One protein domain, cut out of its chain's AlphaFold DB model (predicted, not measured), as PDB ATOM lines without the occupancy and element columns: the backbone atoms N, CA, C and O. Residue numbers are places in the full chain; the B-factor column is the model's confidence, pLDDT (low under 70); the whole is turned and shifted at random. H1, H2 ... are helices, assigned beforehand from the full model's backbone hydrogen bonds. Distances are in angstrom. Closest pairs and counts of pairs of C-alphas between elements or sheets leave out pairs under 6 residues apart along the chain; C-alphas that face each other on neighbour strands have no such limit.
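Overview. This is residues 516 to 542, 573 to 658 and 698 to 766 of the 766 residues of an uncharacterized protein of Anopheles stephensi (UniProt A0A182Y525). Four long helices, H1 to H4, make an up-and-down bundle, each running against the one before it; a long loop after H4 leads to short H5 at the bundle's side. The printed part has 182 residues, with five named helices, H1 to H5 in order, and no named strand: all helix. It is a rod spanning 69 by 30 by 26 A, only just compact, close to loose, with a radius of gyration of the C-alphas of 19.1 A.

Along the chain. H1, residues 518 to 540, begins at C-alpha 518 (80.242, -36.869, 30.170) and is 33.3 A long. H2, residues 573 to 612, is 55.7 A; H3, residues 615 to 657, 63.3 A; H4, residues 698 to 735, 56.7 A. H5, residues 751 to 757, is 10.9 A and ends at C-alpha 757 (81.088, -24.323, 29.350).

Arrangement. H1 touches H2, closest C-alphas Ala 528 and Ala 582, 4.8 A, at a shallow tilt of 30 degrees, opposite ways. H2 and H3 form a hairpin, closest C-alphas Ala 587 and Ser 642, 4.3 A. H4, the hub, touches H3, closest C-alphas Ala 638 and Ala 721, 4.8 A. H1 and H3 are apart. Every O i to N i+4 pair is within hydrogen-bond range in H1 and H4, against 34 of 36 in H2, 34 of 39 in H3 and 0 of 3 in H5, where 2 of 4 O i to N i+3 pairs are.

Size, cuts and confidence. Cuts leave C-alphas 542 and 573 15.3 A apart, and 658 and 698 16.5 A. The link H4 to H5 is long. Residues 737 to 766 are among those with pLDDT under 70.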
ATOM      1  N   ASN A 516      82.149 -42.789  33.036       67.38
ATOM      2  CA  ASN A 516      80.986 -42.973  32.162       67.38
ATOM      3  C   ASN A 516      80.020 -41.763  32.142       67.38
ATOM      4  O   ASN A 516      79.005 -41.801  31.438       67.38
ATOM      5  N   ASP A 517      80.305 -40.677  32.882       73.44
ATOM      6  CA  ASP A 517      79.472 -39.461  32.899       73.44
ATOM      7  C   ASP A 517      80.191 -38.262  32.259       73.44
ATOM      8  O   ASP A 517      81.034 -37.579  32.854       73.44
ATOM      9  N   VAL A 518      79.760 -37.959  31.033       74.19
ATOM     10  CA  VAL A 518      80.242 -36.869  30.170       74.19
ATOM     11  C   VAL A 518      80.230 -35.511  30.880       74.19
ATOM     12  O   VAL A 518      81.108 -34.665  30.668       74.19
ATOM     13  N   VAL A 519      79.250 -35.281  31.759       73.25
ATOM     14  CA  VAL A 519      79.098 -34.018  32.489       73.25
ATOM     15  C   VAL A 519      80.183 -33.870  33.550       73.25
ATOM     16  O   VAL A 519      80.728 -32.772  33.719       73.25
ATOM     17  N   PHE A 520      80.501 -34.946  34.275       75.00
ATOM     18  CA  PHE A 520      81.541 -34.913  35.304       75.00
ATOM     19  C   PHE A 520      82.928 -34.802  34.691       75.00
ATOM     20  O   PHE A 520      83.705 -33.975  35.166       75.00
ATOM     21  N   ILE A 521      83.199 -35.532  33.608       80.81
ATOM     22  CA  ILE A 521      84.477 -35.471  32.886       80.81
ATOM     23  C   ILE A 521      84.745 -34.040  32.390       80.81
ATOM     24  O   ILE A 521      85.787 -33.452  32.683       80.81
ATOM     25  N   THR A 522      83.755 -33.409  31.752       80.31
ATOM     26  CA  THR A 522      83.871 -32.016  31.277       80.31
ATOM     27  C   THR A 522      84.010 -31.017  32.418       80.31
ATOM     28  O   THR A 522      84.791 -30.066  32.344       80.31
ATOM     29  N   SER A 523      83.270 -31.211  33.511       78.12
ATOM     30  CA  SER A 523      83.393 -30.357  34.694       78.12
ATOM     31  C   SER A 523      84.781 -30.457  35.332       78.12
ATOM     32  O   SER A 523      85.307 -29.441  35.792       78.12
ATOM     33  N   ALA A 524      85.361 -31.657  35.371       79.06
ATOM     34  CA  ALA A 524      86.675 -31.922  35.939       79.06
ATOM     35  C   ALA A 524      87.777 -31.238  35.110       79.06
ATOM     36  O   ALA A 524      88.563 -30.460  35.658       79.06
ATOM     37  N   ALA A 525      87.745 -31.401  33.782       82.88
ATOM     38  CA  ALA A 525      88.669 -30.730  32.867       82.88
ATOM     39  C   ALA A 525      88.585 -29.191  32.976       82.88
ATOM     40  O   ALA A 525      89.598 -28.495  33.072       82.88
ATOM     41  N   ASN A 526      87.372 -28.641  33.092       82.00
ATOM     42  CA  ASN A 526      87.165 -27.199  33.259       82.00
ATOM     43  C   ASN A 526      87.645 -26.663  34.615       82.00
ATOM     44  O   ASN A 526      88.033 -25.496  34.730       82.00
ATOM     45  N   GLN A 527      87.605 -27.484  35.665       80.44
ATOM     46  CA  GLN A 527      88.149 -27.117  36.967       80.44
ATOM     47  C   GLN A 527      89.683 -27.075  36.935       80.44
ATOM     48  O   GLN A 527      90.257 -26.131  37.481       80.44
ATOM     49  N   ALA A 528      90.332 -28.038  36.270       82.62
ATOM     50  CA  ALA A 528      91.778 -28.012  36.038       82.62
ATOM     51  C   ALA A 528      92.199 -26.761  35.253       82.62
ATOM     52  O   ALA A 528      93.088 -26.034  35.694       82.62
ATOM     53  N   ALA A 529      91.484 -26.432  34.173       82.88
ATOM     54  CA  ALA A 529      91.726 -25.233  33.369       82.88
ATOM     55  C   ALA A 529      91.671 -23.935  34.193       82.88
ATOM     56  O   ALA A 529      92.549 -23.081  34.081       82.88
ATOM     57  N   LYS A 530      90.679 -23.795  35.083       81.56
ATOM     58  CA  LYS A 530      90.573 -22.626  35.974       81.56
ATOM     59  C   LYS A 530      91.739 -22.531  36.955       81.56
ATOM     60  O   LYS A 530      92.257 -21.437  37.175       81.56
ATOM     61  N   LYS A 531      92.163 -23.658  37.533       81.88
ATOM     62  CA  LYS A 531      93.317 -23.694  38.441       81.88
ATOM     63  C   LYS A 531      94.605 -23.281  37.729       81.88
ATOM     64  O   LYS A 531      95.312 -22.418  38.241       81.88
ATOM     65  N   ALA A 532      94.840 -23.789  36.519       83.19
ATOM     66  CA  ALA A 532      95.988 -23.406  35.699       83.19
ATOM     67  C   ALA A 532      95.999 -21.900  35.381       83.19
ATOM     68  O   ALA A 532      96.996 -21.225  35.621       83.19
ATOM     69  N   THR A 533      94.859 -21.325  34.966       83.50
ATOM     70  CA  THR A 533      94.777 -19.872  34.705       83.50
ATOM     71  C   THR A 533      95.062 -19.027  35.944       83.50
ATOM     72  O   THR A 533      95.721 -17.994  35.846       83.50
ATOM     73  N   ALA A 534      94.609 -19.470  37.121       81.69
ATOM     74  CA  ALA A 534      94.887 -18.780  38.373       81.69
ATOM     75  C   ALA A 534      96.380 -18.848  38.738       81.69
ATOM     76  O   ALA A 534      96.929 -17.859  39.220       81.69
ATOM     77  N   ALA A 535      97.044 -19.979  38.478       81.44
ATOM     78  CA  ALA A 535      98.485 -20.123  38.670       81.44
ATOM     79  C   ALA A 535      99.282 -19.208  37.722       81.44
ATOM     80  O   ALA A 535     100.150 -18.467  38.180       81.44
ATOM     81  N   CYS A 536      98.928 -19.147  36.434       80.38
ATOM     82  CA  CYS A 536      99.561 -18.235  35.473       80.38
ATOM     83  C   CYS A 536      99.352 -16.753  35.829       80.38
ATOM     84  O   CYS A 536     100.273 -15.951  35.686       80.38
ATOM     85  N   MET A 537      98.180 -16.374  36.353       82.06
ATOM     86  CA  MET A 537      97.942 -15.005  36.831       82.06
ATOM     87  C   MET A 537      98.841 -14.637  38.019       82.06
ATOM     88  O   MET A 537      99.367 -13.527  38.055       82.06
ATOM     89  N   LYS A 538      99.061 -15.568  38.960       81.19
ATOM     90  CA  LYS A 538      99.995 -15.373  40.085       81.19
ATOM     91  C   LYS A 538     101.449 -15.219  39.608       81.19
ATOM     92  O   LYS A 538     102.208 -14.460  40.205       81.19
ATOM     93  N   LEU A 539     101.829 -15.899  38.521       76.62
ATOM     94  CA  LEU A 539     103.151 -15.760  37.895       76.62
ATOM     95  C   LEU A 539     103.324 -14.429  37.147       76.62
ATOM     96  O   LEU A 539     104.404 -13.857  37.186       76.62
ATOM     97  N   ALA A 540     102.279 -13.905  36.499       70.31
ATOM     98  CA  ALA A 540     102.355 -12.648  35.745       70.31
ATOM     99  C   ALA A 540     102.519 -11.408  36.647       70.31
ATOM    100  O   ALA A 540     103.196 -10.449  36.278       70.31
ATOM    101  N   THR A 541     101.944 -11.428  37.854       65.69
ATOM    102  CA  THR A 541     102.014 -10.298  38.796       65.69
ATOM    103  C   THR A 541     103.411 -10.026  39.362       65.69
ATOM    104  O   THR A 541     103.627  -8.951  39.912       65.69
ATOM    105  N   THR A 542     104.372 -10.949  39.223       54.88
ATOM    106  CA  THR A 542     105.736 -10.784  39.762       54.88
ATOM    107  C   THR A 542     106.749 -10.192  38.782       54.88
ATOM    108  O   THR A 542     107.790  -9.720  39.223       54.88
ATOM    109  N   GLU A 573     107.791 -23.916  43.767       74.81
ATOM    110  CA  GLU A 573     107.657 -25.373  43.862       74.81
ATOM    111  C   GLU A 573     106.220 -25.805  44.176       74.81
ATOM    112  O   GLU A 573     105.675 -26.697  43.524       74.81
ATOM    113  N   GLU A 574     105.553 -25.101  45.092       79.19
ATOM    114  CA  GLU A 574     104.143 -25.344  45.418       79.19
ATOM    115  C   GLU A 574     103.233 -25.066  44.210       79.19
ATOM    116  O   GLU A 574     102.327 -25.847  43.910       79.19
ATOM    117  N   LEU A 575     103.521 -24.001  43.454       79.69
ATOM    118  CA  LEU A 575     102.798 -23.681  42.220       79.69
ATOM    119  C   LEU A 575     103.047 -24.717  41.116       79.69
ATOM    120  O   LEU A 575     102.096 -25.105  40.437       79.69
ATOM    121  N   THR A 576     104.284 -25.201  40.945       81.81
ATOM    122  CA  THR A 576     104.567 -26.282  39.985       81.81
ATOM    123  C   THR A 576     103.839 -27.572  40.349       81.81
ATOM    124  O   THR A 576     103.277 -28.215  39.466       81.81
ATOM    125  N   ALA A 577     103.768 -27.929  41.636       82.38
ATOM    126  CA  ALA A 577     103.056 -29.117  42.099       82.38
ATOM    127  C   ALA A 577     101.532 -28.994  41.905       82.38
ATOM    128  O   ALA A 577     100.886 -29.941  41.449       82.38
ATOM    129  N   GLU A 578     100.954 -27.820  42.188       82.88
ATOM    130  CA  GLU A 578      99.523 -27.558  41.984       82.88
ATOM    131  C   GLU A 578      99.133 -27.656  40.500       82.88
ATOM    132  O   GLU A 578      98.101 -28.249  40.163       82.88
ATOM    133  N   VAL A 579      99.963 -27.107  39.606       85.31
ATOM    134  CA  VAL A 579      99.727 -27.170  38.158       85.31
ATOM    135  C   VAL A 579      99.950 -28.585  37.632       85.31
ATOM    136  O   VAL A 579      99.094 -29.069  36.901       85.31
ATOM    137  N   ASN A 580     100.984 -29.303  38.079       85.12
ATOM    138  CA  ASN A 580     101.211 -30.707  37.720       85.12
ATOM    139  C   ASN A 580     100.023 -31.616  38.069       85.12
ATOM    140  O   ASN A 580      99.566 -32.401  37.235       85.12
ATOM    141  N   ALA A 581      99.461 -31.465  39.270       84.00
ATOM    142  CA  ALA A 581      98.264 -32.200  39.670       84.00
ATOM    143  C   ALA A 581      97.045 -31.849  38.794       84.00
ATOM    144  O   ALA A 581      96.230 -32.718  38.474       84.00
ATOM    145  N   ALA A 582      96.916 -30.586  38.373       85.12
ATOM    146  CA  ALA A 582      95.876 -30.168  37.436       85.12
ATOM    147  C   ALA A 582      96.100 -30.733  36.018       85.12
ATOM    148  O   ALA A 582      95.123 -31.106  35.367       85.12
ATOM    149  N   THR A 583      97.354 -30.854  35.568       86.88
ATOM    150  CA  THR A 583      97.737 -31.444  34.274       86.88
ATOM    151  C   THR A 583      97.348 -32.915  34.195       86.88
ATOM    152  O   THR A 583      96.678 -33.319  33.245       86.88
ATOM    153  N   LEU A 584      97.676 -33.704  35.222       86.31
ATOM    154  CA  LEU A 584      97.317 -35.126  35.287       86.31
ATOM    155  C   LEU A 584      95.797 -35.341  35.333       86.31
ATOM    156  O   LEU A 584      95.272 -36.247  34.685       86.31
ATOM    157  N   LEU A 585      95.068 -34.480  36.050       84.06
ATOM    158  CA  LEU A 585      93.605 -34.531  36.088       84.06
ATOM    159  C   LEU A 585      92.996 -34.232  34.710       84.06
ATOM    160  O   LEU A 585      92.065 -34.920  34.288       84.06
ATOM    161  N   ALA A 586      93.516 -33.223  34.003       85.75
ATOM    162  CA  ALA A 586      93.055 -32.867  32.662       85.75
ATOM    163  C   ALA A 586      93.362 -33.967  31.631       85.75
ATOM    164  O   ALA A 586      92.500 -34.275  30.810       85.75
ATOM    165  N   ALA A 587      94.537 -34.599  31.716       86.19
ATOM    166  CA  ALA A 587      94.901 -35.748  30.891       86.19
ATOM    167  C   ALA A 587      93.929 -36.919  31.085       86.19
ATOM    168  O   ALA A 587      93.309 -37.384  30.130       86.19
ATOM    169  N   ARG A 588      93.697 -37.332  32.339       86.19
ATOM    170  CA  ARG A 588      92.758 -38.420  32.649       86.19
ATOM    171  C   ARG A 588      91.350 -38.118  32.127       86.19
ATOM    172  O   ARG A 588      90.679 -39.014  31.623       86.19
ATOM    173  N   ALA A 589      90.896 -36.866  32.236       84.75
ATOM    174  CA  ALA A 589      89.584 -36.455  31.740       84.75
ATOM    175  C   ALA A 589      89.498 -36.506  30.204       84.75
ATOM    176  O   ALA A 589      88.483 -36.933  29.661       84.75
ATOM    177  N   ALA A 590      90.560 -36.118  29.497       86.44
ATOM    178  CA  ALA A 590      90.622 -36.220  28.041       86.44
ATOM    179  C   ALA A 590      90.632 -37.683  27.563       86.44
ATOM    180  O   ALA A 590      89.892 -38.022  26.642       86.44
ATOM    181  N   LYS A 591      91.366 -38.568  28.249       87.94
ATOM    182  CA  LYS A 591      91.346 -40.015  27.985       87.94
ATOM    183  C   LYS A 591      89.965 -40.634  28.213       87.94
ATOM    184  O   LYS A 591      89.471 -41.368  27.370       87.94
ATOM    185  N   ALA A 592      89.300 -40.293  29.318       84.31
ATOM    186  CA  ALA A 592      87.942 -40.773  29.586       84.31
ATOM    187  C   ALA A 592      86.920 -40.263  28.551       84.31
ATOM    188  O   ALA A 592      85.968 -40.968  28.223       84.31
ATOM    189  N   ALA A 593      87.114 -39.055  28.011       85.25
ATOM    190  CA  ALA A 593      86.262 -38.526  26.949       85.25
ATOM    191  C   ALA A 593      86.386 -39.335  25.645       85.25
ATOM    192  O   ALA A 593      85.375 -39.576  24.992       85.25
ATOM    193  N   GLU A 594      87.586 -39.790  25.286       88.50
ATOM    194  CA  GLU A 594      87.786 -40.651  24.114       88.50
ATOM    195  C   GLU A 594      87.116 -42.023  24.285       88.50
ATOM    196  O   GLU A 594      86.315 -42.405  23.432       88.50
ATOM    197  N   VAL A 595      87.302 -42.685  25.430       86.25
ATOM    198  CA  VAL A 595      86.622 -43.955  25.749       86.25
ATOM    199  C   VAL A 595      85.099 -43.820  25.645       86.25
ATOM    200  O   VAL A 595      84.403 -44.735  25.198       86.25
ATOM    201  N   ILE A 596      84.549 -42.672  26.046       83.94
ATOM    202  CA  ILE A 596      83.126 -42.387  25.861       83.94
ATOM    203  C   ILE A 596      82.772 -42.230  24.384       83.94
ATOM    204  O   ILE A 596      81.754 -42.776  23.964       83.94
ATOM    205  N   ALA A 597      83.556 -41.480  23.610       84.44
ATOM    206  CA  ALA A 597      83.295 -41.298  22.187       84.44
ATOM    207  C   ALA A 597      83.231 -42.656  21.470       84.44
ATOM    208  O   ALA A 597      82.275 -42.906  20.739       84.44
ATOM    209  N   GLU A 598      84.163 -43.569  21.760       85.69
ATOM    210  CA  GLU A 598      84.158 -44.932  21.213       85.69
ATOM    211  C   GLU A 598      82.915 -45.731  21.623       85.69
ATOM    212  O   GLU A 598      82.249 -46.320  20.770       85.69
ATOM    213  N   LYS A 599      82.552 -45.714  22.913       83.44
ATOM    214  CA  LYS A 599      81.346 -46.398  23.413       83.44
ATOM    215  C   LYS A 599      80.072 -45.864  22.758       83.44
ATOM    216  O   LYS A 599      79.225 -46.648  22.338       83.44
ATOM    217  N   VAL A 600      79.938 -44.544  22.637       82.19
ATOM    218  CA  VAL A 600      78.777 -43.897  22.006       82.19
ATOM    219  C   VAL A 600      78.697 -44.255  20.522       82.19
ATOM    220  O   VAL A 600      77.610 -44.538  20.026       82.19
ATOM    221  N   LEU A 601      79.831 -44.300  19.818       83.69
ATOM    222  CA  LEU A 601      79.887 -44.722  18.416       83.69
ATOM    223  C   LEU A 601      79.484 -46.194  18.243       83.69
ATOM    224  O   LEU A 601      78.723 -46.510  17.330       83.69
ATOM    225  N   GLN A 602      79.930 -47.084  19.135       82.38
ATOM    226  CA  GLN A 602      79.536 -48.497  19.132       82.38
ATOM    227  C   GLN A 602      78.036 -48.683  19.410       82.38
ATOM    228  O   GLN A 602      77.385 -49.484  18.741       82.38
ATOM    229  N   GLU A 603      77.471 -47.926  20.355       80.06
ATOM    230  CA  GLU A 603      76.034 -47.957  20.666       80.06
ATOM    231  C   GLU A 603      75.167 -47.355  19.551       80.06
ATOM    232  O   GLU A 603      74.067 -47.844  19.292       80.06
ATOM    233  N   ALA A 604      75.642 -46.293  18.895       77.00
ATOM    234  CA  ALA A 604      74.906 -45.594  17.847       77.00
ATOM    235  C   ALA A 604      74.940 -46.329  16.499       77.00
ATOM    236  O   ALA A 604      74.008 -46.175  15.711       77.00
ATOM    237  N   LYS A 605      75.968 -47.151  16.241       79.50
ATOM    238  CA  LYS A 605      76.179 -47.880  14.980       79.50
ATOM    239  C   LYS A 605      74.926 -48.574  14.406       79.50
ATOM    240  O   LYS A 605      74.577 -48.259  13.272       79.50
ATOM    241  N   PRO A 606      74.183 -49.424  15.146       76.75
ATOM    242  CA  PRO A 606      73.001 -50.094  14.590       76.75
ATOM    243  C   PRO A 606      71.854 -49.129  14.250       76.75
ATOM    244  O   PRO A 606      71.097 -49.371  13.315       76.75
ATOM    245  N   ALA A 607      71.713 -48.025  14.990       72.75
ATOM    246  CA  ALA A 607      70.670 -47.030  14.739       72.75
ATOM    247  C   ALA A 607      71.030 -46.104  13.563       72.75
ATOM    248  O   ALA A 607      70.159 -45.735  12.781       72.75
ATOM    249  N   VAL A 608      72.318 -45.782  13.410       74.00
ATOM    250  CA  VAL A 608      72.880 -45.050  12.265       74.00
ATOM    251  C   VAL A 608      72.705 -45.855  10.971       74.00
ATOM    252  O   VAL A 608      72.257 -45.312   9.962       74.00
ATOM    253  N   GLU A 609      73.010 -47.154  10.997       75.06
ATOM    254  CA  GLU A 609      72.844 -48.069   9.855       75.06
ATOM    255  C   GLU A 609      71.360 -48.243   9.477       75.06
ATOM    256  O   GLU A 609      71.012 -48.220   8.299       75.06
ATOM    257  N   ALA A 610      70.458 -48.316  10.462       74.12
ATOM    258  CA  ALA A 610      69.018 -48.420  10.217       74.12
ATOM    259  C   ALA A 610      68.380 -47.129   9.661       74.12
ATOM    260  O   ALA A 610      67.441 -47.209   8.871       74.12
ATOM    261  N   GLU A 611      68.851 -45.945  10.069       70.38
ATOM    262  CA  GLU A 611      68.364 -44.654   9.547       70.38
ATOM    263  C   GLU A 611      68.977 -44.296   8.187       70.38
ATOM    264  O   GLU A 611      68.305 -43.710   7.344       70.38
ATOM    265  N   SER A 612      70.228 -44.685   7.928       65.19
ATOM    266  CA  SER A 612      70.865 -44.474   6.617       65.19
ATOM    267  C   SER A 612      70.316 -45.385   5.513       65.19
ATOM    268  O   SER A 612      70.440 -45.038   4.340       65.19
ATOM    269  N   ALA A 613      69.665 -46.498   5.871       66.31
ATOM    270  CA  ALA A 613      68.990 -47.402   4.939       66.31
ATOM    271  C   ALA A 613      67.577 -46.943   4.518       66.31
ATOM    272  O   ALA A 613      66.995 -47.529   3.606       66.31
ATOM    273  N   LYS A 614      67.003 -45.919   5.167       68.69
ATOM    274  CA  LYS A 614      65.687 -45.366   4.805       68.69
ATOM    275  C   LYS A 614      65.856 -44.305   3.711       68.69
ATOM    276  O   LYS A 614      66.475 -43.268   3.944       68.69
ATOM    277  N   GLU A 615      65.291 -44.541   2.526       57.03
ATOM    278  CA  GLU A 615      65.416 -43.639   1.363       57.03
ATOM    279  C   GLU A 615      64.681 -42.293   1.529       57.03
ATOM    280  O   GLU A 615      64.986 -41.327   0.828       57.03
ATOM    281  N   ASP A 616      63.771 -42.187   2.500       59.78
ATOM    282  CA  ASP A 616      62.815 -41.080   2.607       59.78
ATOM    283  C   ASP A 616      63.415 -39.739   3.087       59.78
ATOM    284  O   ASP A 616      62.731 -38.715   3.045       59.78
ATOM    285  N   ASN A 617      64.679 -39.690   3.548       65.56
ATOM    286  CA  ASN A 617      65.297 -38.429   3.995       65.56
ATOM    287  C   ASN A 617      66.838 -38.386   3.894       65.56
ATOM    288  O   ASN A 617      67.563 -38.395   4.895       65.56
ATOM    289  N   LYS A 618      67.348 -38.271   2.662       70.31
ATOM    290  CA  LYS A 618      68.788 -38.188   2.332       70.31
ATOM    291  C   LYS A 618      69.542 -37.047   3.042       70.31
ATOM    292  O   LYS A 618      70.745 -37.140   3.270       70.31
ATOM    293  N   GLU A 619      68.849 -35.969   3.411       75.19
ATOM    294  CA  GLU A 619      69.439 -34.844   4.148       75.19
ATOM    295  C   GLU A 619      69.678 -35.188   5.629       75.19
ATOM    296  O   GLU A 619      70.678 -34.774   6.222       75.19
ATOM    297  N   HIS A 620      68.782 -35.969   6.238       76.19
ATOM    298  CA  HIS A 620      68.915 -36.406   7.626       76.19
ATOM    299  C   HIS A 620      70.038 -37.436   7.792       76.19
ATOM    300  O   HIS A 620      70.859 -37.296   8.701       76.19
ATOM    301  N   SER A 621      70.142 -38.404   6.876       74.31
ATOM    302  CA  SER A 621      71.218 -39.402   6.889       74.31
ATOM    303  C   SER A 621      72.600 -38.771   6.671       74.31
ATOM    304  O   SER A 621      73.541 -39.099   7.395       74.31
ATOM    305  N   ALA A 622      72.718 -37.782   5.774       79.31
ATOM    306  CA  ALA A 622      73.952 -37.014   5.584       79.31
ATOM    307  C   ALA A 622      74.363 -36.231   6.847       79.31
ATOM    308  O   ALA A 622      75.534 -36.235   7.231       79.31
ATOM    309  N   LYS A 623      73.406 -35.595   7.540       81.44
ATOM    310  CA  LYS A 623      73.663 -34.902   8.818       81.44
ATOM    311  C   LYS A 623      74.103 -35.867   9.918       81.44
ATOM    312  O   LYS A 623      74.961 -35.515  10.722       81.44
ATOM    313  N   LEU A 624      73.531 -37.066   9.959       80.88
ATOM    314  CA  LEU A 624      73.827 -38.076  10.969       80.88
ATOM    315  C   LEU A 624      75.229 -38.680  10.770       80.88
ATOM    316  O   LEU A 624      75.991 -38.761  11.733       80.88
ATOM    317  N   LEU A 625      75.621 -38.978   9.525       82.06
ATOM    318  CA  LEU A 625      76.988 -39.394   9.176       82.06
ATOM    319  C   LEU A 625      78.021 -38.296   9.470       82.06
ATOM    320  O   LEU A 625      79.050 -38.575  10.084       82.06
ATOM    321  N   ALA A 626      77.717 -37.036   9.143       84.25
ATOM    322  CA  ALA A 626      78.587 -35.911   9.481       84.25
ATOM    323  C   ALA A 626      78.800 -35.783  11.000       84.25
ATOM    324  O   ALA A 626      79.908 -35.497  11.450       84.25
ATOM    325  N   GLN A 627      77.770 -36.031  11.819       83.81
ATOM    326  CA  GLN A 627      77.914 -35.998  13.279       83.81
ATOM    327  C   GLN A 627      78.750 -37.166  13.817       83.81
ATOM    328  O   GLN A 627      79.556 -36.965  14.727       83.81
ATOM    329  N   VAL A 628      78.633 -38.359  13.224       85.31
ATOM    330  CA  VAL A 628      79.506 -39.506  13.526       85.31
ATOM    331  C   VAL A 628      80.972 -39.170  13.226       85.31
ATOM    332  O   VAL A 628      81.826 -39.397  14.082       85.31
ATOM    333  N   GLU A 629      81.257 -38.545  12.079       85.94
ATOM    334  CA  GLU A 629      82.599 -38.058  11.721       85.94
ATOM    335  C   GLU A 629      83.111 -36.964  12.670       85.94
ATOM    336  O   GLU A 629      84.287 -36.938  13.041       85.94
ATOM    337  N   THR A 630      82.237 -36.053  13.114       86.75
ATOM    338  CA  THR A 630      82.643 -35.049  14.106       86.75
ATOM    339  C   THR A 630      82.966 -35.664  15.464       86.75
ATOM    340  O   THR A 630      83.891 -35.196  16.130       86.75
ATOM    341  N   LEU A 631      82.254 -36.720  15.874       86.06
ATOM    342  CA  LEU A 631      82.497 -37.405  17.141       86.06
ATOM    343  C   LEU A 631      83.790 -38.230  17.102       86.06
ATOM    344  O   LEU A 631      84.563 -38.166  18.057       86.06
ATOM    345  N   THR A 632      84.072 -38.943  16.006       87.38
ATOM    346  CA  THR A 632      85.351 -39.656  15.826       87.38
ATOM    347  C   THR A 632      86.532 -38.692  15.823       87.38
ATOM    348  O   THR A 632      87.517 -38.930  16.524       87.38
ATOM    349  N   LYS A 633      86.419 -37.564  15.111       88.62
ATOM    350  CA  LYS A 633      87.450 -36.520  15.123       88.62
ATOM    351  C   LYS A 633      87.654 -35.934  16.523       88.62
ATOM    352  O   LYS A 633      88.788 -35.833  16.979       88.62
ATOM    353  N   ALA A 634      86.571 -35.605  17.230       85.31
ATOM    354  CA  ALA A 634      86.651 -35.072  18.589       85.31
ATOM    355  C   ALA A 634      87.276 -36.072  19.582       85.31
ATOM    356  O   ALA A 634      88.032 -35.661  20.462       85.31
ATOM    357  N   GLY A 635      86.997 -37.373  19.434       85.75
ATOM    358  CA  GLY A 635      87.632 -38.435  20.222       85.75
ATOM    359  C   GLY A 635      89.140 -38.528  19.970       85.75
ATOM    360  O   GLY A 635      89.924 -38.533  20.919       85.75
ATOM    361  N   ALA A 636      89.564 -38.495  18.703       87.19
ATOM    362  CA  ALA A 636      90.982 -38.489  18.334       87.19
ATOM    363  C   ALA A 636      91.720 -37.240  18.858       87.19
ATOM    364  O   ALA A 636      92.826 -37.349  19.396       87.19
ATOM    365  N   ASP A 637      91.088 -36.066  18.774       85.81
ATOM    366  CA  ASP A 637      91.619 -34.813  19.320       85.81
ATOM    367  C   ASP A 637      91.755 -34.877  20.856       85.81
ATOM    368  O   ASP A 637      92.732 -34.373  21.418       85.81
ATOM    369  N   ALA A 638      90.819 -35.538  21.550       85.38
ATOM    370  CA  ALA A 638      90.889 -35.758  22.996       85.38
ATOM    371  C   ALA A 638      92.036 -36.703  23.388       85.38
ATOM    372  O   ALA A 638      92.777 -36.404  24.327       85.38
ATOM    373  N   LEU A 639      92.262 -37.783  22.633       88.25
ATOM    374  CA  LEU A 639      93.405 -38.680  22.831       88.25
ATOM    375  C   LEU A 639      94.742 -37.949  22.616       88.25
ATOM    376  O   LEU A 639      95.663 -38.069  23.429       88.25
ATOM    377  N   ALA A 640      94.849 -37.168  21.539       87.25
ATOM    378  CA  ALA A 640      96.041 -36.378  21.243       87.25
ATOM    379  C   ALA A 640      96.321 -35.346  22.348       87.25
ATOM    380  O   ALA A 640      97.462 -35.201  22.796       87.25
ATOM    381  N   ALA A 641      95.279 -34.673  22.844       85.69
ATOM    382  CA  ALA A 641      95.393 -33.728  23.950       85.69
ATOM    383  C   ALA A 641      95.770 -34.412  25.277       85.69
ATOM    384  O   ALA A 641      96.575 -33.858  26.028       85.69
ATOM    385  N   SER A 642      95.262 -35.623  25.541       87.75
ATOM    386  CA  SER A 642      95.656 -36.433  26.703       87.75
ATOM    387  C   SER A 642      97.147 -36.752  26.676       87.75
ATOM    388  O   SER A 642      97.855 -36.432  27.628       87.75
ATOM    389  N   LYS A 643      97.652 -37.305  25.564       89.50
ATOM    390  CA  LYS A 643      99.079 -37.640  25.405       89.50
ATOM    391  C   LYS A 643      99.972 -36.407  25.550       89.50
ATOM    392  O   LYS A 643     101.024 -36.472  26.180       89.50
ATOM    393  N   LYS A 644      99.536 -35.264  25.009       86.94
ATOM    394  CA  LYS A 644     100.250 -33.985  25.141       86.94
ATOM    395  C   LYS A 644     100.303 -33.496  26.593       86.94
ATOM    396  O   LYS A 644     101.341 -33.004  27.025       86.94
ATOM    397  N   ALA A 645      99.211 -33.628  27.346       84.38
ATOM    398  CA  ALA A 645      99.162 -33.257  28.758       84.38
ATOM    399  C   ALA A 645      99.996 -34.204  29.641       84.38
ATOM    400  O   ALA A 645     100.723 -33.733  30.512       84.38
ATOM    401  N   GLU A 646      99.970 -35.514  29.383       86.50
ATOM    402  CA  GLU A 646     100.828 -36.493  30.072       86.50
ATOM    403  C   GLU A 646     102.315 -36.215  29.812       86.50
ATOM    404  O   GLU A 646     103.101 -36.152  30.757       86.50
ATOM    405  N   ALA A 647     102.694 -35.951  28.558       84.62
ATOM    406  CA  ALA A 647     104.065 -35.592  28.202       84.62
ATOM    407  C   ALA A 647     104.529 -34.296  28.893       84.62
ATOM    408  O   ALA A 647     105.652 -34.230  29.390       84.62
ATOM    409  N   ALA A 648     103.656 -33.285  28.982       82.69
ATOM    410  CA  ALA A 648     103.953 -32.033  29.681       82.69
ATOM    411  C   ALA A 648     104.147 -32.230  31.197       82.69
ATOM    412  O   ALA A 648     104.998 -31.569  31.792       82.69
ATOM    413  N   ALA A 649     103.400 -33.148  31.819       80.88
ATOM    414  CA  ALA A 649     103.587 -33.500  33.226       80.88
ATOM    415  C   ALA A 649     104.924 -34.236  33.448       80.88
ATOM    416  O   ALA A 649     105.706 -33.850  34.320       80.88
ATOM    417  N   VAL A 650     105.238 -35.235  32.611       79.56
ATOM    418  CA  VAL A 650     106.468 -36.045  32.722       79.56
ATOM    419  C   VAL A 650     107.736 -35.212  32.502       79.56
ATOM    420  O   VAL A 650     108.710 -35.376  33.241       79.56
ATOM    421  N   ALA A 651     107.713 -34.264  31.559       72.62
ATOM    422  CA  ALA A 651     108.849 -33.385  31.261       72.62
ATOM    423  C   ALA A 651     109.324 -32.555  32.473       72.62
ATOM    424  O   ALA A 651     110.485 -32.153  32.538       72.62
ATOM    425  N   THR A 652     108.459 -32.319  33.467       64.50
ATOM    426  CA  THR A 652     108.866 -31.621  34.700       64.50
ATOM    427  C   THR A 652     109.381 -32.520  35.803       64.50
ATOM    428  O   THR A 652     110.217 -32.078  36.588       64.50
ATOM    429  N   THR A 653     108.960 -33.782  35.840       59.38
ATOM    430  CA  THR A 653     109.533 -34.771  36.759       59.38
ATOM    431  C   THR A 653     110.951 -35.184  36.355       59.38
ATOM    432  O   THR A 653     111.788 -35.401  37.225       59.38
ATOM    433  N   THR A 654     111.272 -35.211  35.056       52.16
ATOM    434  CA  THR A 654     112.624 -35.533  34.559       52.16
ATOM    435  C   THR A 654     113.630 -34.400  34.777       52.16
ATOM    436  O   THR A 654     114.778 -34.663  35.123       52.16
ATOM    437  N   ASN A 655     113.201 -33.137  34.671       46.25
ATOM    438  CA  ASN A 655     114.059 -31.978  34.959       46.25
ATOM    439  C   ASN A 655     114.352 -31.795  36.462       46.25
ATOM    440  O   ASN A 655     115.344 -31.164  36.811       46.25
ATOM    441  N   ALA A 656     113.531 -32.365  37.354       39.56
ATOM    442  CA  ALA A 656     113.808 -32.395  38.793       39.56
ATOM    443  C   ALA A 656     114.875 -33.445  39.168       39.56
ATOM    444  O   ALA A 656     115.680 -33.198  40.058       39.56
ATOM    445  N   ALA A 657     114.928 -34.580  38.459       31.80
ATOM    446  CA  ALA A 657     115.905 -35.648  38.706       31.80
ATOM    447  C   ALA A 657     117.325 -35.313  38.201       31.80
ATOM    448  O   ALA A 657     118.306 -35.763  38.784       31.80
ATOM    449  N   ALA A 658     117.455 -34.494  37.151       32.69
ATOM    450  CA  ALA A 658     118.759 -34.062  36.634       32.69
ATOM    451  C   ALA A 658     119.469 -33.023  37.532       32.69
ATOM    452  O   ALA A 658     120.689 -32.901  37.479       32.69
ATOM    453  N   ALA A 698     119.190 -18.326  37.925       56.38
ATOM    454  CA  ALA A 698     118.226 -17.573  37.119       56.38
ATOM    455  C   ALA A 698     117.662 -18.409  35.954       56.38
ATOM    456  O   ALA A 698     116.459 -18.356  35.680       56.38
ATOM    457  N   GLU A 699     118.506 -19.227  35.322       55.81
ATOM    458  CA  GLU A 699     118.135 -20.125  34.222       55.81
ATOM    459  C   GLU A 699     117.167 -21.235  34.683       55.81
ATOM    460  O   GLU A 699     116.135 -21.475  34.053       55.81
ATOM    461  N   SER A 700     117.397 -21.813  35.870       64.44
ATOM    462  CA  SER A 700     116.495 -22.794  36.503       64.44
ATOM    463  C   SER A 700     115.101 -22.224  36.830       64.44
ATOM    464  O   SER A 700     114.074 -22.892  36.661       64.44
ATOM    465  N   VAL A 701     115.023 -20.957  37.253       68.62
ATOM    466  CA  VAL A 701     113.745 -20.281  37.547       68.62
ATOM    467  C   VAL A 701     112.978 -19.936  36.267       68.62
ATOM    468  O   VAL A 701     111.748 -20.053  36.249       68.62
ATOM    469  N   ALA A 702     113.673 -19.536  35.200       72.06
ATOM    470  CA  ALA A 702     113.065 -19.300  33.891       72.06
ATOM    471  C   ALA A 702     112.471 -20.597  33.313       72.06
ATOM    472  O   ALA A 702     111.288 -20.618  32.965       72.06
ATOM    473  N   ALA A 703     113.223 -21.702  33.363       73.81
ATOM    474  CA  ALA A 703     112.765 -23.018  32.919       73.81
ATOM    475  C   ALA A 703     111.511 -23.503  33.676       73.81
ATOM    476  O   ALA A 703     110.565 -24.016  33.072       73.81
ATOM    477  N   LYS A 704     111.437 -23.285  34.999       76.69
ATOM    478  CA  LYS A 704     110.244 -23.619  35.805       76.69
ATOM    479  C   LYS A 704     109.020 -22.769  35.430       76.69
ATOM    480  O   LYS A 704     107.901 -23.280  35.427       76.69
ATOM    481  N   LYS A 705     109.202 -21.485  35.095       79.75
ATOM    482  CA  LYS A 705     108.105 -20.609  34.636       79.75
ATOM    483  C   LYS A 705     107.585 -21.026  33.261       79.75
ATOM    484  O   LYS A 705     106.369 -21.094  33.079       79.75
ATOM    485  N   GLU A 706     108.480 -21.341  32.329       82.06
ATOM    486  CA  GLU A 706     108.115 -21.840  30.997       82.06
ATOM    487  C   GLU A 706     107.370 -23.176  31.078       82.06
ATOM    488  O   GLU A 706     106.338 -23.346  30.428       82.06
ATOM    489  N   ALA A 707     107.803 -24.081  31.959       80.06
ATOM    490  CA  ALA A 707     107.125 -25.352  32.185       80.06
ATOM    491  C   ALA A 707     105.681 -25.186  32.702       80.06
ATOM    492  O   ALA A 707     104.776 -25.887  32.245       80.06
ATOM    493  N   ILE A 708     105.427 -24.229  33.606       82.00
ATOM    494  CA  ILE A 708     104.066 -23.942  34.097       82.00
ATOM    495  C   ILE A 708     103.170 -23.402  32.973       82.00
ATOM    496  O   ILE A 708     101.994 -23.765  32.887       82.00
ATOM    497  N   ILE A 709     103.709 -22.548  32.099       84.12
ATOM    498  CA  ILE A 709     102.971 -22.004  30.951       84.12
ATOM    499  C   ILE A 709     102.639 -23.129  29.962       84.12
ATOM    500  O   ILE A 709     101.476 -23.280  29.584       84.12
ATOM    501  N   ALA A 710     103.612 -23.983  29.635       84.06
ATOM    502  CA  ALA A 710     103.419 -25.129  28.749       84.06
ATOM    503  C   ALA A 710     102.364 -26.119  29.282       84.06
ATOM    504  O   ALA A 710     101.507 -26.588  28.527       84.06
ATOM    505  N   MET A 711     102.364 -26.399  30.592       84.81
ATOM    506  CA  MET A 711     101.317 -27.204  31.231       84.81
ATOM    507  C   MET A 711      99.949 -26.542  31.176       84.81
ATOM    508  O   MET A 711      98.958 -27.214  30.904       84.81
ATOM    509  N   SER A 712      99.873 -25.233  31.425       87.12
ATOM    510  CA  SER A 712      98.611 -24.501  31.334       87.12
ATOM    511  C   SER A 712      98.019 -24.598  29.927       87.12
ATOM    512  O   SER A 712      96.829 -24.885  29.790       87.12
ATOM    513  N   ASP A 713      98.832 -24.454  28.882       86.12
ATOM    514  CA  ASP A 713      98.376 -24.594  27.496       86.12
ATOM    515  C   ASP A 713      97.909 -26.020  27.176       86.12
ATOM    516  O   ASP A 713      96.875 -26.206  26.524       86.12
ATOM    517  N   ALA A 714      98.612 -27.036  27.685       85.69
ATOM    518  CA  ALA A 714      98.201 -28.432  27.555       85.69
ATOM    519  C   ALA A 714      96.872 -28.722  28.283       85.69
ATOM    520  O   ALA A 714      95.991 -29.374  27.720       85.69
ATOM    521  N   ILE A 715      96.675 -28.173  29.488       87.12
ATOM    522  CA  ILE A 715      95.420 -28.275  30.251       87.12
ATOM    523  C   ILE A 715      94.262 -27.616  29.490       87.12
ATOM    524  O   ILE A 715      93.165 -28.172  29.428       87.12
ATOM    525  N   GLN A 716      94.484 -26.435  28.904       86.19
ATOM    526  CA  GLN A 716      93.458 -25.750  28.113       86.19
ATOM    527  C   GLN A 716      93.093 -26.548  26.860       86.19
ATOM    528  O   GLN A 716      91.912 -26.670  26.542       86.19
ATOM    529  N   ALA A 717      94.080 -27.121  26.163       84.88
ATOM    530  CA  ALA A 717      93.838 -27.974  25.002       84.88
ATOM    531  C   ALA A 717      93.010 -29.219  25.368       84.88
ATOM    532  O   ALA A 717      92.011 -29.499  24.706       84.88
ATOM    533  N   ALA A 718      93.358 -29.898  26.467       84.81
ATOM    534  CA  ALA A 718      92.609 -31.043  26.983       84.81
ATOM    535  C   ALA A 718      91.161 -30.672  27.345       84.81
ATOM    536  O   ALA A 718      90.226 -31.343  26.916       84.81
ATOM    537  N   ALA A 719      90.946 -29.550  28.041       84.94
ATOM    538  CA  ALA A 719      89.602 -29.096  28.400       84.94
ATOM    539  C   ALA A 719      88.726 -28.760  27.179       84.94
ATOM    540  O   ALA A 719      87.534 -29.075  27.173       84.94
ATOM    541  N   ARG A 720      89.309 -28.163  26.130       84.94
ATOM    542  CA  ARG A 720      88.609 -27.883  24.863       84.94
ATOM    543  C   ARG A 720      88.207 -29.165  24.143       84.94
ATOM    544  O   ARG A 720      87.061 -29.272  23.713       84.94
ATOM    545  N   ALA A 721      89.115 -30.137  24.054       85.00
ATOM    546  CA  ALA A 721      88.845 -31.414  23.402       85.00
ATOM    547  C   ALA A 721      87.752 -32.212  24.138       85.00
ATOM    548  O   ALA A 721      86.791 -32.666  23.520       85.00
ATOM    549  N   THR A 722      87.803 -32.274  25.473       85.38
ATOM    550  CA  THR A 722      86.751 -32.896  26.296       85.38
ATOM    551  C   THR A 722      85.379 -32.226  26.111       85.38
ATOM    552  O   THR A 722      84.345 -32.901  26.047       85.38
ATOM    553  N   ALA A 723      85.343 -30.895  26.002       83.44
ATOM    554  CA  ALA A 723      84.106 -30.162  25.746       83.44
ATOM    555  C   ALA A 723      83.559 -30.414  24.327       83.44
ATOM    556  O   ALA A 723      82.342 -30.518  24.162       83.44
ATOM    557  N   ALA A 724      84.437 -30.554  23.327       83.69
ATOM    558  CA  ALA A 724      84.062 -30.877  21.950       83.69
ATOM    559  C   ALA A 724      83.421 -32.269  21.843       83.69
ATOM    560  O   ALA A 724      82.350 -32.393  21.249       83.69
ATOM    561  N   VAL A 725      83.995 -33.284  22.503       84.62
ATOM    562  CA  VAL A 725      83.389 -34.626  22.597       84.62
ATOM    563  C   VAL A 725      81.996 -34.546  23.219       84.62
ATOM    564  O   VAL A 725      81.034 -35.091  22.690       84.62
ATOM    565  N   SER A 726      81.851 -33.797  24.311       83.56
ATOM    566  CA  SER A 726      80.567 -33.661  25.009       83.56
ATOM    567  C   SER A 726      79.484 -32.986  24.174       83.56
ATOM    568  O   SER A 726      78.302 -33.303  24.317       83.56
ATOM    569  N   PHE A 727      79.881 -32.046  23.317       82.12
ATOM    570  CA  PHE A 727      78.987 -31.405  22.365       82.12
ATOM    571  C   PHE A 727      78.585 -32.375  21.247       82.12
ATOM    572  O   PHE A 727      77.391 -32.532  21.009       82.12
ATOM    573  N   ALA A 728      79.551 -33.079  20.647       82.38
ATOM    574  CA  ALA A 728      79.316 -34.051  19.576       82.38
ATOM    575  C   ALA A 728      78.429 -35.233  20.023       82.38
ATOM    576  O   ALA A 728      77.534 -35.661  19.297       82.38
ATOM    577  N   VAL A 729      78.604 -35.724  21.256       83.19
ATOM    578  CA  VAL A 729      77.731 -36.758  21.842       83.19
ATOM    579  C   VAL A 729      76.294 -36.243  22.000       83.19
ATOM    580  O   VAL A 729      75.336 -36.950  21.691       83.19
ATOM    581  N   ALA A 730      76.120 -35.000  22.460       80.12
ATOM    582  CA  ALA A 730      74.793 -34.418  22.643       80.12
ATOM    583  C   ALA A 730      74.074 -34.154  21.310       80.12
ATOM    584  O   ALA A 730      72.864 -34.363  21.230       80.12
ATOM    585  N   THR A 731      74.789 -33.709  20.273       80.00
ATOM    586  CA  THR A 731      74.213 -33.477  18.940       80.00
ATOM    587  C   THR A 731      73.851 -34.782  18.240       80.00
ATOM    588  O   THR A 731      72.771 -34.858  17.656       80.00
ATOM    589  N   LEU A 732      74.679 -35.825  18.358       80.75
ATOM    590  CA  LEU A 732      74.387 -37.146  17.797       80.75
ATOM    591  C   LEU A 732      73.115 -37.755  18.409       80.75
ATOM    592  O   LEU A 732      72.217 -38.179  17.684       80.75
ATOM    593  N   TYR A 733      72.981 -37.727  19.739       78.31
ATOM    594  CA  TYR A 733      71.793 -38.265  20.412       78.31
ATOM    595  C   TYR A 733      70.509 -37.455  20.187       78.31
ATOM    596  O   TYR A 733      69.423 -37.981  20.408       78.31
ATOM    597  N   LEU A 734      70.597 -36.196  19.742       77.81
ATOM    598  CA  LEU A 734      69.420 -35.415  19.336       77.81
ATOM    599  C   LEU A 734      68.896 -35.790  17.949       77.81
ATOM    600  O   LEU A 734      67.726 -35.545  17.665       77.81
ATOM    601  N   LEU A 735      69.762 -36.326  17.088       74.00
ATOM    602  CA  LEU A 735      69.395 -36.756  15.740       74.00
ATOM    603  C   LEU A 735      68.909 -38.205  15.706       74.00
ATOM    604  O   LEU A 735      68.171 -38.564  14.798       74.00
ATOM    605  N   LEU A 736      69.290 -39.024  16.689       72.19
ATOM    606  CA  LEU A 736      68.827 -40.403  16.792       72.19
ATOM    607  C   LEU A 736      67.368 -40.464  17.285       72.19
ATOM    608  O   LEU A 736      67.008 -39.754  18.231       72.19
ATOM    609  N   PRO A 737      66.512 -41.316  16.689       64.50
ATOM    610  CA  PRO A 737      65.146 -41.493  17.162       64.50
ATOM    611  C   PRO A 737      65.146 -42.028  18.605       64.50
ATOM    612  O   PRO A 737      66.033 -42.801  18.979       64.50
ATOM    613  N   PRO A 738      64.157 -41.652  19.439       56.69
ATOM    614  CA  PRO A 738      64.065 -42.133  20.810       56.69
ATOM    615  C   PRO A 738      63.789 -43.638  20.793       56.69
ATOM    616  O   PRO A 738      62.645 -44.068  20.650       56.69
ATOM    617  N   ALA A 739      64.840 -44.448  20.916       47.31
ATOM    618  CA  ALA A 739      64.700 -45.888  21.002       47.31
ATOM    619  C   ALA A 739      63.868 -46.229  22.244       47.31
ATOM    620  O   ALA A 739      64.285 -46.035  23.390       47.31
ATOM    621  N   THR A 740      62.674 -46.768  22.020       41.16
ATOM    622  CA  THR A 740      62.010 -47.594  23.017       41.16
ATOM    623  C   THR A 740      62.976 -48.726  23.376       41.16
ATOM    624  O   THR A 740      63.391 -49.484  22.507       41.16
ATOM    625  N   THR A 741      63.339 -48.793  24.659       39.75
ATOM    626  CA  THR A 741      63.928 -49.947  25.363       39.75
ATOM    627  C   THR A 741      65.432 -50.253  25.252       39.75
ATOM    628  O   THR A 741      65.767 -51.426  25.142       39.75
ATOM    629  N   ARG A 742      66.347 -49.283  25.449       39.84
ATOM    630  CA  ARG A 742      67.595 -49.511  26.234       39.84
ATOM    631  C   ARG A 742      68.020 -48.238  26.987       39.84
ATOM    632  O   ARG A 742      67.996 -47.165  26.390       39.84
ATOM    633  N   PRO A 743      68.397 -48.306  28.278       48.81
ATOM    634  CA  PRO A 743      69.057 -47.182  28.931       48.81
ATOM    635  C   PRO A 743      70.436 -46.993  28.287       48.81
ATOM    636  O   PRO A 743      71.219 -47.937  28.254       48.81
ATOM    637  N   HIS A 744      70.727 -45.799  27.770       55.78
ATOM    638  CA  HIS A 744      72.080 -45.462  27.318       55.78
ATOM    639  C   HIS A 744      73.071 -45.699  28.467       55.78
ATOM    640  O   HIS A 744      72.821 -45.252  29.592       55.78
ATOM    641  N   THR A 745      74.178 -46.398  28.201       55.34
ATOM    642  CA  THR A 745      75.219 -46.674  29.211       55.34
ATOM    643  C   THR A 745      75.923 -45.381  29.637       55.34
ATOM    644  O   THR A 745      76.467 -45.287  30.736       55.34
ATOM    645  N   VAL A 746      75.867 -44.357  28.779       58.16
ATOM    646  CA  VAL A 746      76.511 -43.055  28.956       58.16
ATOM    647  C   VAL A 746      75.494 -41.983  29.360       58.16
ATOM    648  O   VAL A 746      74.453 -41.792  28.728       58.16
ATOM    649  N   MET A 747      75.814 -41.230  30.416       58.81
ATOM    650  CA  MET A 747      75.013 -40.088  30.868       58.81
ATOM    651  C   MET A 747      75.265 -38.851  29.992       58.81
ATOM    652  O   MET A 747      76.347 -38.267  30.009       58.81
ATOM    653  N   VAL A 748      74.242 -38.420  29.247       59.88
ATOM    654  CA  VAL A 748      74.343 -37.325  28.265       59.88
ATOM    655  C   VAL A 748      74.023 -35.956  28.895       59.88
ATOM    656  O   VAL A 748      73.029 -35.825  29.623       59.88
ATOM    657  N   PRO A 749      74.801 -34.890  28.615       55.56
ATOM    658  CA  PRO A 749      74.455 -33.529  29.016       55.56
ATOM    659  C   PRO A 749      73.197 -33.038  28.289       55.56
ATOM    660  O   PRO A 749      73.083 -33.131  27.073       55.56
ATOM    661  N   SER A 750      72.274 -32.391  29.008       55.78
ATOM    662  CA  SER A 750      71.245 -31.584  28.334       55.78
ATOM    663  C   SER A 750      71.907 -30.429  27.566       55.78
ATOM    664  O   SER A 750      72.847 -29.823  28.084       55.78
ATOM    665  N   MET A 751      71.375 -30.028  26.406       52.78
ATOM    666  CA  MET A 751      71.879 -28.863  25.645       52.78
ATOM    667  C   MET A 751      71.970 -27.570  26.480       52.78
ATOM    668  O   MET A 751      72.804 -26.703  26.230       52.78
ATOM    669  N   ARG A 752      71.146 -27.431  27.530       47.81
ATOM    670  CA  ARG A 752      71.222 -26.305  28.481       47.81
ATOM    671  C   ARG A 752      72.455 -26.362  29.385       47.81
ATOM    672  O   ARG A 752      72.927 -25.314  29.814       47.81
ATOM    673  N   SER A 753      72.964 -27.557  29.677       53.41
ATOM    674  CA  SER A 753      74.158 -27.779  30.498       53.41
ATOM    675  C   SER A 753      75.432 -27.351  29.764       53.41
ATOM    676  O   SER A 753      76.334 -26.808  30.394       53.41
ATOM    677  N   LEU A 754      75.475 -27.512  28.437       53.31
ATOM    678  CA  LEU A 754      76.625 -27.146  27.600       53.31
ATOM    679  C   LEU A 754      76.884 -25.625  27.564       53.31
ATOM    680  O   LEU A 754      78.031 -25.197  27.463       53.31
ATOM    681  N   ARG A 755      75.853 -24.793  27.786       52.50
ATOM    682  CA  ARG A 755      75.991 -23.322  27.887       52.50
ATOM    683  C   ARG A 755      76.855 -22.859  29.066       52.50
ATOM    684  O   ARG A 755      77.398 -21.759  29.025       52.50
ATOM    685  N   PHE A 756      77.005 -23.676  30.111       49.59
ATOM    686  CA  PHE A 756      77.869 -23.351  31.254       49.59
ATOM    687  C   PHE A 756      79.366 -23.512  30.947       49.59
ATOM    688  O   PHE A 756      80.196 -23.089  31.751       49.59
ATOM    689  N   PHE A 757      79.713 -24.076  29.785       54.31
ATOM    690  CA  PHE A 757      81.088 -24.323  29.350       54.31
ATOM    691  C   PHE A 757      81.572 -23.345  28.266       54.31
ATOM    692  O   PHE A 757      82.651 -23.524  27.712       54.31
ATOM    693  N   GLY A 758      80.825 -22.263  28.006       50.06
ATOM    694  CA  GLY A 758      81.094 -21.308  26.919       50.06
ATOM    695  C   GLY A 758      82.456 -20.598  26.946       50.06
ATOM    696  O   GLY A 758      82.839 -20.003  25.950       50.06
ATOM    697  N   ALA A 759      83.216 -20.674  28.043       50.47
ATOM    698  CA  ALA A 759      84.586 -20.154  28.097       50.47
ATOM    699  C   ALA A 759      85.613 -21.042  27.359       50.47
ATOM    700  O   ALA A 759      86.730 -20.597  27.113       50.47
ATOM    701  N   ILE A 760      85.256 -22.296  27.059       52.97
ATOM    702  CA  ILE A 760      86.167 -23.349  26.576       52.97
ATOM    703  C   ILE A 760      85.693 -23.923  25.226       52.97
ATOM    704  O   ILE A 760      86.422 -24.653  24.568       52.97
ATOM    705  N   LEU A 761      84.512 -23.541  24.740       49.34
ATOM    706  CA  LEU A 761      84.072 -23.896  23.389       49.34
ATOM    707  C   LEU A 761      84.722 -22.952  22.353       49.34
ATOM    708  O   LEU A 761      84.834 -21.751  22.623       49.34
ATOM    709  N   PRO A 762      85.177 -23.449  21.185       38.81
ATOM    710  CA  PRO A 762      85.664 -22.583  20.116       38.81
ATOM    711  C   PRO A 762      84.576 -21.576  19.704       38.81
ATOM    712  O   PRO A 762      83.395 -21.905  19.669       38.81
ATOM    713  N   LYS A 763      84.979 -20.339  19.374       39.62
ATOM    714  CA  LYS A 763      84.084 -19.230  18.961       39.62
ATOM    715  C   LYS A 763      83.316 -19.479  17.656       39.62
ATOM    716  O   LYS A 763      82.604 -18.593  17.196       39.62
ATOM    717  N   VAL A 764      83.466 -20.651  17.058       38.12
ATOM    718  CA  VAL A 764      82.730 -21.040  15.868       38.12
ATOM    719  C   VAL A 764      81.771 -22.128  16.300       38.12
ATOM    720  O   VAL A 764      82.200 -23.228  16.627       38.12
ATOM    721  N   VAL A 765      80.499 -21.762  16.403       28.55
ATOM    722  CA  VAL A 765      79.341 -22.382  15.740       28.55
ATOM    723  C   VAL A 765      78.081 -21.742  16.381       28.55
ATOM    724  O   VAL A 765      78.103 -21.504  17.592       28.55
ATOM    725  N   PRO A 766      77.057 -21.367  15.586       32.88
ATOM    726  CA  PRO A 766      75.982 -20.428  15.955       32.88
ATOM    727  C   PRO A 766      75.099 -20.814  17.149       32.88
ATOM    728  O   PRO A 766      74.866 -22.026  17.365       32.88
TER     729      PRO A 766